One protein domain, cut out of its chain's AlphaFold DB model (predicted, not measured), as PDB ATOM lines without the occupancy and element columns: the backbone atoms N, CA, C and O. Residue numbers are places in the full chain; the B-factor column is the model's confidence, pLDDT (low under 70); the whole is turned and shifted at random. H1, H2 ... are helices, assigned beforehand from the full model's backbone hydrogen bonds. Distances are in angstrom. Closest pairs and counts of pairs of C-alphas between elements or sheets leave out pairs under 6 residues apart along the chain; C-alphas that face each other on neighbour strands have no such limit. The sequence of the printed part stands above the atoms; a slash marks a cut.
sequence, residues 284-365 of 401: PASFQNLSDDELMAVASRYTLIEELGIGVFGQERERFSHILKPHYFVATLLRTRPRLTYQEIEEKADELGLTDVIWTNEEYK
ATOM      1  N   PRO A 284      93.816 148.160  98.553       93.31
ATOM      2  CA  PRO A 284      94.434 147.495  99.694       93.31
ATOM      3  C   PRO A 284      95.353 148.433 100.486       93.31
ATOM      4  O   PRO A 284      96.120 149.207  99.913       93.31
ATOM      5  N   ALA A 285      95.329 148.326 101.818       90.50
ATOM      6  CA  ALA A 285      96.139 149.174 102.699       90.50
ATOM      7  C   ALA A 285      97.654 149.047 102.438       90.50
ATOM      8  O   ALA A 285      98.405 149.986 102.689       90.50
ATOM      9  N   SER A 286      98.104 147.913 101.895       91.88
ATOM     10  CA  SER A 286      99.493 147.681 101.484       91.88
ATOM     11  C   SER A 286      99.983 148.681 100.431       91.88
ATOM     12  O   SER A 286     101.175 148.990 100.407       91.88
ATOM     13  N   PHE A 287      99.086 149.241  99.613       94.56
ATOM     14  CA  PHE A 287      99.445 150.171  98.541       94.56
ATOM     15  C   PHE A 287      99.883 151.543  99.068       94.56
ATOM     16  O   PHE A 287     100.556 152.276  98.351       94.56
ATOM     17  N   GLN A 288      99.568 151.885 100.324       92.38
ATOM     18  CA  GLN A 288      99.984 153.153 100.944       92.38
ATOM     19  C   GLN A 288     101.508 153.288 101.079       92.38
ATOM     20  O   GLN A 288     102.011 154.398 101.222       92.38
ATOM     21  N   ASN A 289     102.237 152.169 101.044       92.69
ATOM     22  CA  ASN A 289     103.693 152.144 101.187       92.69
ATOM     23  C   ASN A 289     104.437 152.116  99.840       92.69
ATOM     24  O   ASN A 289     105.662 152.001  99.838       92.69
ATOM     25  N   LEU A 290     103.723 152.163  98.711       94.06
ATOM     26  CA  LEU A 290     104.322 152.141  97.377       94.06
ATOM     27  C   LEU A 290     104.801 153.540  96.975       94.06
ATOM     28  O   LEU A 290     104.156 154.539  97.293       94.06
ATOM     29  N   SER A 291     105.912 153.613  96.240       95.44
ATOM     30  CA  SER A 291     106.285 154.843  95.526       95.44
ATOM     31  C   SER A 291     105.255 155.182  94.442       95.44
ATOM     32  O   SER A 291     104.519 154.303  94.004       95.44
ATOM     33  N   ASP A 292     105.211 156.427  93.959       93.62
ATOM     34  CA  ASP A 292     104.246 156.839  92.922       93.62
ATOM     35  C   ASP A 292     104.321 155.965  91.654       93.62
ATOM     36  O   ASP A 292     103.294 155.614  91.070       93.62
ATOM     37  N   ASP A 293     105.525 155.556  91.253       90.50
ATOM     38  CA  ASP A 293     105.740 154.695  90.087       90.50
ATOM     39  C   ASP A 293     105.247 153.262  90.326       90.50
ATOM     40  O   ASP A 293     104.601 152.661  89.460       90.50
ATOM     41  N   GLU A 294     105.513 152.714  91.513       92.69
ATOM     42  CA  GLU A 294     105.013 151.398  91.911       92.69
ATOM     43  C   GLU A 294     103.494 151.410  92.075       92.69
ATOM     44  O   GLU A 294     102.822 150.493  91.606       92.69
ATOM     45  N   LEU A 295     102.948 152.461  92.688       94.62
ATOM     46  CA  LEU A 295     101.518 152.675  92.837       94.62
ATOM     47  C   LEU A 295     100.855 152.709  91.466       94.62
ATOM     48  O   LEU A 295      99.902 151.971  91.245       94.62
ATOM     49  N   MET A 296     101.382 153.494  90.526       93.88
ATOM     50  CA  MET A 296     100.879 153.547  89.154       93.88
ATOM     51  C   MET A 296     100.844 152.166  88.503       93.88
ATOM     52  O   MET A 296      99.812 151.770  87.960       93.88
ATOM     53  N   ALA A 297     101.941 151.411  88.573       92.25
ATOM     54  CA  ALA A 297     102.022 150.095  87.950       92.25
ATOM     55  C   ALA A 297     101.069 149.075  88.599       92.25
ATOM     56  O   ALA A 297     100.356 148.348  87.903       92.25
ATOM     57  N   VAL A 298     101.048 149.012  89.932       94.38
ATOM     58  CA  VAL A 298     100.254 148.038  90.692       94.38
ATOM     59  C   VAL A 298      98.767 148.403  90.657       94.38
ATOM     60  O   VAL A 298      97.945 147.552  90.318       94.38
ATOM     61  N   ALA A 299      98.401 149.664  90.908       95.38
ATOM     62  CA  ALA A 299      97.011 150.122  90.887       95.38
ATOM     63  C   ALA A 299      96.381 150.023  89.491       95.38
ATOM     64  O   ALA A 299      95.205 149.671  89.387       95.38
ATOM     65  N   SER A 300      97.150 150.237  88.418       95.19
ATOM     66  CA  SER A 300      96.656 150.031  87.048       95.19
ATOM     67  C   SER A 300      96.302 148.569  86.791       95.19
ATOM     68  O   SER A 300      95.204 148.269  86.327       95.19
ATOM     69  N   ARG A 301      97.181 147.629  87.162       94.88
ATOM     70  CA  ARG A 301      96.881 146.193  87.029       94.88
ATOM     71  C   ARG A 301      95.716 145.773  87.919       94.88
ATOM     72  O   ARG A 301      94.877 144.993  87.484       94.88
ATOM     73  N   TYR A 302      95.647 146.299  89.141       95.06
ATOM     74  CA  TYR A 302      94.543 146.041  90.061       95.06
ATOM     75  C   TYR A 302      93.203 146.509  89.480       95.06
ATOM     76  O   TYR A 302      92.242 145.740  89.470       95.06
ATOM     77  N   THR A 303      93.163 147.734  88.947       94.75
ATOM     78  CA  THR A 303      91.980 148.327  88.305       94.75
ATOM     79  C   THR A 303      91.568 147.528  87.073       94.75
ATOM     80  O   THR A 303      90.395 147.208  86.916       94.75
ATOM     81  N   LEU A 304      92.521 147.100  86.239       95.12
ATOM     82  CA  LEU A 304      92.203 146.252  85.092       95.12
ATOM     83  C   LEU A 304      91.601 144.901  85.519       95.12
ATOM     84  O   LEU A 304      90.620 144.457  84.930       95.12
ATOM     85  N   ILE A 305      92.157 144.236  86.541       93.81
ATOM     86  CA  ILE A 305      91.594 142.970  87.048       93.81
ATOM     87  C   ILE A 305      90.155 143.174  87.549       93.81
ATOM     88  O   ILE A 305      89.296 142.321  87.311       93.81
ATOM     89  N   GLU A 306      89.913 144.284  88.254       92.31
ATOM     90  CA  GLU A 306      88.601 144.679  88.767       92.31
ATOM     91  C   GLU A 306      87.582 144.866  87.636       92.31
ATOM     92  O   GLU A 306      86.540 144.209  87.648       92.31
ATOM     93  N   GLU A 307      87.920 145.664  86.625       93.94
ATOM     94  CA  GLU A 307      87.046 145.978  85.486       93.94
ATOM     95  C   GLU A 307      86.805 144.784  84.554       93.94
ATOM     96  O   GLU A 307      85.725 144.622  83.986       93.94
ATOM     97  N   LEU A 308      87.777 143.876  84.432       91.25
ATOM     98  CA  LEU A 308      87.586 142.613  83.715       91.25
ATOM     99  C   LEU A 308      86.624 141.660  84.444       91.25
ATOM    100  O   LEU A 308      86.255 140.615  83.894       91.25
ATOM    101  N   GLY A 309      86.220 141.973  85.681       85.25
ATOM    102  CA  GLY A 309      85.316 141.146  86.476       85.25
ATOM    103  C   GLY A 309      85.866 139.737  86.679       85.25
ATOM    104  O   GLY A 309      85.124 138.753  86.642       85.25
ATOM    105  N   ILE A 310      87.190 139.604  86.798       80.38
ATOM    106  CA  ILE A 310      87.810 138.318  87.106       80.38
ATOM    107  C   ILE A 310      87.417 138.012  88.550       80.38
ATOM    108  O   ILE A 310      87.649 138.834  89.432       80.38
ATOM    109  N   GLY A 311      86.794 136.854  88.790       71.56
ATOM    110  CA  GLY A 311      86.236 136.444  90.091       71.56
ATOM    111  C   GLY A 311      87.262 136.215  91.211       71.56
ATOM    112  O   GLY A 311      87.017 135.404  92.097       71.56
ATOM    113  N   VAL A 312      88.411 136.887  91.151       73.69
ATOM    114  CA  VAL A 312      89.413 136.984  92.208       73.69
ATOM    115  C   VAL A 312      89.056 138.136  93.141       73.69
ATOM    116  O   VAL A 312      88.877 139.286  92.726       73.69
ATOM    117  N   PHE A 313      88.961 137.815  94.428       76.38
ATOM    118  CA  PHE A 313      88.571 138.749  95.481       76.38
ATOM    119  C   PHE A 313      89.742 139.017  96.432       76.38
ATOM    120  O   PHE A 313      90.565 138.138  96.693       76.38
ATOM    121  N   GLY A 314      89.797 140.237  96.974       77.38
ATOM    122  CA  GLY A 314      90.732 140.621  98.034       77.38
ATOM    123  C   GLY A 314      92.199 140.316  97.707       77.38
ATOM    124  O   GLY A 314      92.753 140.841  96.742       77.38
ATOM    125  N   GLN A 315      92.816 139.447  98.515       82.56
ATOM    126  CA  GLN A 315      94.253 139.148  98.480       82.56
ATOM    127  C   GLN A 315      94.746 138.541  97.156       82.56
ATOM    128  O   GLN A 315      95.896 138.762  96.782       82.56
ATOM    129  N   GLU A 316      93.921 137.786  96.420       86.06
ATOM    130  CA  GLU A 316      94.352 137.229  95.126       86.06
ATOM    131  C   GLU A 316      94.483 138.311  94.056       86.06
ATOM    132  O   GLU A 316      95.457 138.321  93.300       86.06
ATOM    133  N   ARG A 317      93.544 139.264  94.035       88.75
ATOM    134  CA  ARG A 317      93.596 140.419  93.133       88.75
ATOM    135  C   ARG A 317      94.832 141.268  93.421       88.75
ATOM    136  O   ARG A 317      95.574 141.606  92.501       88.75
ATOM    137  N   GLU A 318      95.077 141.546  94.701       90.50
ATOM    138  CA  GLU A 318      96.282 142.236  95.162       90.50
ATOM    139  C   GLU A 318      97.540 141.503  94.678       90.50
ATOM    140  O   GLU A 318      98.352 142.071  93.949       90.50
ATOM    141  N   ARG A 319      97.656 140.201  94.959       91.12
ATOM    142  CA  ARG A 319      98.803 139.386  94.540       91.12
ATOM    143  C   ARG A 319      99.042 139.430  93.027       91.12
ATOM    144  O   ARG A 319     100.193 139.508  92.603       91.12
ATOM    145  N   PHE A 320      97.992 139.363  92.212       91.19
ATOM    146  CA  PHE A 320      98.129 139.394  90.752       91.19
ATOM    147  C   PHE A 320      98.565 140.766  90.240       91.19
ATOM    148  O   PHE A 320      99.345 140.842  89.291       91.19
ATOM    149  N   SER A 321      98.131 141.843  90.894       92.31
ATOM    150  CA  SER A 321      98.517 143.208  90.526       92.31
ATOM    151  C   SER A 321     100.019 143.495  90.710       92.31
ATOM    152  O   SER A 321     100.585 144.345  90.021       92.31
ATOM    153  N   HIS A 322     100.703 142.711  91.552       92.75
ATOM    154  CA  HIS A 322     102.156 142.772  91.745       92.75
ATOM    155  C   HIS A 322     102.973 141.994  90.693       92.75
ATOM    156  O   HIS A 322     104.204 142.002  90.746       92.75
ATOM    157  N   ILE A 323     102.346 141.321  89.721       90.25
ATOM    158  CA  ILE A 323     103.083 140.629  88.654       90.25
ATOM    159  C   ILE A 323     103.655 141.666  87.680       90.25
ATOM    160  O   ILE A 323     102.942 142.219  86.848       90.25
ATOM    161  N   LEU A 324     104.964 141.914  87.777       82.44
ATOM    162  CA  LEU A 324     105.630 142.993  87.036       82.44
ATOM    163  C   LEU A 324     105.767 142.726  85.534       82.44
ATOM    164  O   LEU A 324     105.705 143.662  84.743       82.44
ATOM    165  N   LYS A 325     105.967 141.464  85.127       85.44
ATOM    166  CA  LYS A 325     106.153 141.137  83.708       85.44
ATOM    167  C   LYS A 325     104.799 141.031  82.996       85.44
ATOM    168  O   LYS A 325     104.010 140.164  83.389       85.44
ATOM    169  N   PRO A 326     104.552 141.799  81.915       86.69
ATOM    170  CA  PRO A 326     103.245 141.843  81.252       86.69
ATOM    171  C   PRO A 326     102.764 140.465  80.785       86.69
ATOM    172  O   PRO A 326     101.636 140.067  81.063       86.69
ATOM    173  N   HIS A 327     103.644 139.666  80.172       85.25
ATOM    174  CA  HIS A 327     103.286 138.329  79.684       85.25
ATOM    175  C   HIS A 327     102.905 137.355  80.813       85.25
ATOM    176  O   HIS A 327     101.999 136.540  80.638       85.25
ATOM    177  N   TYR A 328     103.551 137.432  81.984       88.88
ATOM    178  CA  TYR A 328     103.169 136.609  83.139       88.88
ATOM    179  C   TYR A 328     101.871 137.093  83.774       88.88
ATOM    180  O   TYR A 328     101.067 136.266  84.207       88.88
ATOM    181  N   PHE A 329     101.658 138.407  83.807       91.88
ATOM    182  CA  PHE A 329     100.418 138.998  84.285       91.88
ATOM    183  C   PHE A 329      99.242 138.516  83.431       91.88
ATOM    184  O   PHE A 329      98.348 137.846  83.946       91.88
ATOM    185  N   VAL A 330      99.309 138.713  82.111       90.38
ATOM    186  CA  VAL A 330      98.263 138.287  81.173       90.38
ATOM    187  C   VAL A 330      98.046 136.772  81.211       90.38
ATOM    188  O   VAL A 330      96.910 136.318  81.328       90.38
ATOM    189  N   ALA A 331      99.113 135.965  81.204       89.44
ATOM    190  CA  ALA A 331      98.984 134.511  81.318       89.44
ATOM    191  C   ALA A 331      98.280 134.081  82.617       89.44
ATOM    192  O   ALA A 331      97.552 133.088  82.628       89.44
ATOM    193  N   THR A 332      98.472 134.823  83.709       92.06
ATOM    194  CA  THR A 332      97.784 134.573  84.981       92.06
ATOM    195  C   THR A 332      96.293 134.902  84.881       92.06
ATOM    196  O   THR A 332      95.471 134.104  85.340       92.06
ATOM    197  N   LEU A 333      95.918 136.001  84.213       91.06
ATOM    198  CA  LEU A 333      94.510 136.345  83.970       91.06
ATOM    199  C   LEU A 333      93.807 135.271  83.131       91.06
ATOM    200  O   LEU A 333      92.754 134.769  83.525       91.06
ATOM    201  N   LEU A 334      94.433 134.852  82.028       89.94
ATOM    202  CA  LEU A 334      93.898 133.826  81.127       89.94
ATOM    203  C   LEU A 334      93.753 132.462  81.819       89.94
ATOM    204  O   LEU A 334      92.767 131.763  81.612       89.94
ATOM    205  N   ARG A 335      94.699 132.084  82.690       89.38
ATOM    206  CA  ARG A 335      94.583 130.856  83.500       89.38
ATOM    207  C   ARG A 335      93.421 130.916  84.486       89.38
ATOM    208  O   ARG A 335      92.773 129.901  84.718       89.38
ATOM    209  N   THR A 336      93.171 132.089  85.058       88.56
ATOM    210  CA  THR A 336      92.113 132.298  86.055       88.56
ATOM    211  C   THR A 336      90.732 132.347  85.404       88.56
ATOM    212  O   THR A 336      89.766 131.813  85.945       88.56
ATOM    213  N   ARG A 337      90.630 132.938  84.208       88.38
ATOM    214  CA  ARG A 337      89.401 132.992  83.412       88.38
ATOM    215  C   ARG A 337      89.682 132.515  81.980       88.38
ATOM    216  O   ARG A 337      89.855 133.346  81.099       88.38
ATOM    217  N   PRO A 338      89.629 131.197  81.703       86.19
ATOM    218  CA  PRO A 338      89.988 130.637  80.389       86.19
ATOM    219  C   PRO A 338      89.139 131.101  79.199       86.19
ATOM    220  O   PRO A 338      89.509 130.857  78.057       86.19
ATOM    221  N   ARG A 339      87.978 131.722  79.453       88.56
ATOM    222  CA  ARG A 339      87.127 132.325  78.412       88.56
ATOM    223  C   ARG A 339      87.553 133.738  78.019       88.56
ATOM    224  O   ARG A 339      87.073 134.219  77.007       88.56
ATOM    225  N   LEU A 340      88.370 134.388  78.843       90.19
ATOM    226  CA  LEU A 340      88.933 135.691  78.537       90.19
ATOM    227  C   LEU A 340      89.960 135.521  77.418       90.19
ATOM    228  O   LEU A 340      90.731 134.560  77.419       90.19
ATOM    229  N   THR A 341      89.965 136.443  76.473       90.44
ATOM    230  CA  THR A 341      90.909 136.475  75.359       90.44
ATOM    231  C   THR A 341      91.961 137.553  75.579       90.44
ATOM    232  O   THR A 341      91.786 138.477  76.370       90.44
ATOM    233  N   TYR A 342      93.084 137.429  74.873       89.38
ATOM    234  CA  TYR A 342      94.135 138.443  74.898       89.38
ATOM    235  C   TYR A 342      93.616 139.802  74.395       89.38
ATOM    236  O   TYR A 342      93.859 140.824  75.026       89.38
ATOM    237  N   GLN A 343      92.815 139.777  73.325       89.69
ATOM    238  CA  GLN A 343      92.195 140.961  72.737       89.69
ATOM    239  C   GLN A 343      91.284 141.696  73.732       89.69
ATOM    240  O   GLN A 343      91.428 142.897  73.894       89.69
ATOM    241  N   GLU A 344      90.415 140.989  74.461       92.00
ATOM    242  CA  GLU A 344      89.535 141.625  75.461       92.00
ATOM    243  C   GLU A 344      90.323 142.311  76.591       92.00
ATOM    244  O   GLU A 344      89.879 143.318  77.140       92.00
ATOM    245  N   ILE A 345      91.491 141.769  76.960       93.00
ATOM    246  CA  ILE A 345      92.369 142.371  77.974       93.00
ATOM    247  C   ILE A 345      92.983 143.668  77.443       93.00
ATOM    248  O   ILE A 345      93.009 144.663  78.166       93.00
ATOM    249  N   GLU A 346      93.476 143.655  76.204       91.62
ATOM    250  CA  GLU A 346      94.053 144.835  75.552       91.62
ATOM    251  C   GLU A 346      93.005 145.920  75.309       91.62
ATOM    252  O   GLU A 346      93.233 147.062  75.693       91.62
ATOM    253  N   GLU A 347      91.835 145.566  74.772       92.69
ATOM    254  CA  GLU A 347      90.723 146.499  74.553       92.69
ATOM    255  C   GLU A 347      90.295 147.162  75.864       92.69
ATOM    256  O   GLU A 347      90.173 148.382  75.935       92.69
ATOM    257  N   LYS A 348      90.146 146.381  76.943       95.69
ATOM    258  CA  LYS A 348      89.785 146.944  78.248       95.69
ATOM    259  C   LYS A 348      90.868 147.866  78.801       95.69
ATOM    260  O   LYS A 348      90.559 148.877  79.424       95.69
ATOM    261  N   ALA A 349      92.137 147.517  78.622       94.44
ATOM    262  CA  ALA A 349      93.223 148.367  79.078       94.44
ATOM    263  C   ALA A 349      93.319 149.669  78.275       94.44
ATOM    264  O   ALA A 349      93.610 150.707  78.865       94.44
ATOM    265  N   ASP A 350      93.041 149.620  76.973       92.44
ATOM    266  CA  ASP A 350      92.983 150.793  76.104       92.44
ATOM    267  C   ASP A 350      91.833 151.726  76.499       92.44
ATOM    268  O   ASP A 350      92.055 152.914  76.726       92.44
ATOM    269  N   GLU A 351      90.636 151.173  76.734       92.88
ATOM    270  CA  GLU A 351      89.475 151.915  77.251       92.88
ATOM    271  C   GLU A 351      89.776 152.652  78.567       92.88
ATOM    272  O   GLU A 351      89.266 153.748  78.803       92.88
ATOM    273  N   LEU A 352      90.608 152.058  79.426       92.38
ATOM    274  CA  LEU A 352      91.013 152.627  80.714       92.38
ATOM    275  C   LEU A 352      92.259 153.530  80.619       92.38
ATOM    276  O   LEU A 352      92.672 154.100  81.630       92.38
ATOM    277  N   GLY A 353      92.886 153.651  79.444       90.50
ATOM    278  CA  GLY A 353      94.132 154.402  79.260       90.50
ATOM    279  C   GLY A 353      95.339 153.790  79.983       90.50
ATOM    280  O   GLY A 353      96.244 154.507  80.404       90.50
ATOM    281  N   LEU A 354      95.351 152.467  80.170       93.06
ATOM    282  CA  LEU A 354      96.362 151.736  80.945       93.06
ATOM    283  C   LEU A 354      97.400 151.018  80.076       93.06
ATOM    284  O   LEU A 354      98.358 150.463  80.618       93.06
ATOM    285  N   THR A 355      97.236 151.023  78.751       89.31
ATOM    286  CA  THR A 355      98.077 150.273  77.803       89.31
ATOM    287  C   THR A 355      99.570 150.539  78.009       89.31
ATOM    288  O   THR A 355     100.336 149.606  78.247       89.31
ATOM    289  N   ASP A 356      99.979 151.809  78.037       85.69
ATOM    290  CA  ASP A 356     101.385 152.211  78.207       85.69
ATOM    291  C   ASP A 356     101.971 151.837  79.590       85.69
ATOM    292  O   ASP A 356     103.187 151.700  79.742       85.69
ATOM    293  N   VAL A 357     101.119 151.665  80.610       87.88
ATOM    294  CA  VAL A 357     101.529 151.312  81.983       87.88
ATOM    295  C   VAL A 357     101.624 149.797  82.161       87.88
ATOM    296  O   VAL A 357     102.480 149.301  82.895       87.88
ATOM    297  N   ILE A 358     100.740 149.045  81.503       88.00
ATOM    298  CA  ILE A 358     100.689 147.586  81.613       88.00
ATOM    299  C   ILE A 358     101.712 146.943  80.687       88.00
ATOM    300  O   ILE A 358     102.468 146.088  81.145       88.00
ATOM    301  N   TRP A 359     101.771 147.359  79.421       87.50
ATOM    302  CA  TRP A 359     102.735 146.873  78.434       87.50
ATOM    303  C   TRP A 359     103.873 147.876  78.286       87.50
ATOM    304  O   TRP A 359     104.057 148.512  77.253       87.50
ATOM    305  N   THR A 360     104.657 148.020  79.353       80.00
ATOM    306  CA  THR A 360     105.814 148.916  79.348       80.00
ATOM    307  C   THR A 360     106.826 148.495  78.283       80.00
ATOM    308  O   THR A 360     107.230 147.331  78.236       80.00
ATOM    309  N   ASN A 361     107.346 149.455  77.521       75.94
ATOM    310  CA  ASN A 361     108.382 149.226  76.509       75.94
ATOM    311  C   ASN A 361     109.792 148.985  77.092       75.94
ATOM    312  O   ASN A 361     110.774 149.229  76.406       75.94
ATOM    313  N   GLU A 362     109.941 148.527  78.340       79.56
ATOM    314  CA  GLU A 362     111.249 148.411  79.013       79.56
ATOM    315  C   GLU A 362     112.219 147.454  78.305       79.56
ATOM    316  O   GLU A 362     113.392 147.776  78.131       79.56
ATOM    317  N   GLU A 363     111.736 146.305  77.821       75.44
ATOM    318  CA  GLU A 363     112.573 145.362  77.062       75.44
ATOM    319  C   GLU A 363     113.060 145.986  75.745       75.44
ATOM    320  O   GLU A 363     114.231 145.865  75.376       75.44
ATOM    321  N   TYR A 364     112.185 146.734  75.068       78.44
ATOM    322  CA  TYR A 364     112.547 147.461  73.857       78.44
ATOM    323  C   TYR A 364     113.500 148.625  74.158       78.44
ATOM    324  O   TYR A 364     114.486 148.824  73.454       78.44
ATOM    325  N   LYS A 365     113.277 149.360  75.248       84.94
ATOM    326  CA  LYS A 365     114.161 150.430  75.713       84.94
ATOM    327  C   LYS A 365     115.563 149.911  76.012       84.94
ATOM    328  O   LYS A 365     116.535 150.542  75.608       84.94
TER     329      LYS A 365
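What this domain is: This is residues 284 to 365 of the 401 residues of an uncharacterized protein of Candidatus Saccharibacteria bacterium (UniProt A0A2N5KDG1). The longest helix, H2, runs through the body, and the chain after it winds part of the way round it: H3 crosses H2 on one side, H4 comes next without clearly touching H2, H5 meets the end of H2, and H6 packs on residues 296 to 301 of H2. Little H1 lies near the beginning of H2, and H7, at the other end of the printed part, lies well off the body and touches no other helix. The 82 printed residues hold seven named helices, H1 to H7 in chain order, and no named strand; the class is all helix. The whole is compact, with a radius of gyration of the C-alphas of 12.1 A and spans of 34 by 33 by 21 A.

Where its parts are: Find C-alpha 285 at (96.139, 149.174, 102.699), where H1 begins; it ends at residue 289. Next comes H2, residues 292 to 307, 21.7 A from C-alpha 292 at (104.246, 156.839, 92.922) to C-alpha 307. Read on to H3, residues 315 to 321, and H4, residues 326 to 336, 15.4 A long. H5, residues 342 to 351, measures 14.4 A. Two helices of four residues follow, H6 at 355 to 358 and H7 at 362 to 365, ending at C-alpha 365, (114.161, 150.430, 75.713).

How they stand to each other: Start at H1, which is close to H2 but not clearly touching; their closest C-alphas, of Phe 287 and Leu 295, are 6.6 A apart. H2 touches H3 at a steep tilt of 65 degrees, opposite ways; look at the closest C-alphas, of Arg 301 and Ser 321, 4.9 A apart. H3 and H4 form a helical hairpin and only just touch, with 3 pairs of C-alphas within 8 A; the closest are Phe 320 and Phe 329, 6.9 A. H4 and H5 also only just touch, with 3 such pairs; the closest C-alphas, of Val 330 and Tyr 342, are 7.5 A apart, and the tilt is a steep 67 degrees. H6 touches H2 at residues 296 to 301 alone, where the closest C-alphas, of Ala 297 and Val 357, are 6.1 A apart. H7 is apart from H2 and from H6. Every O i to N i+4 pair is within hydrogen-bond range in H2, H3, H4 and H5; H1 has 0 of 1, but 2 of 2 O i to N i+3 pairs, and H6 and H7 are too short for an O i to N i+4 pair.

The domain as a whole: The C-alphas farthest apart, of Asn 289 and Arg 339, are 34.4 A apart. The printed part has no cut; the link from H2 to H3 is short, the other links are tight, and no link is long. The mean pLDDT of the printed part is 89.2, and no printed residue is under 70.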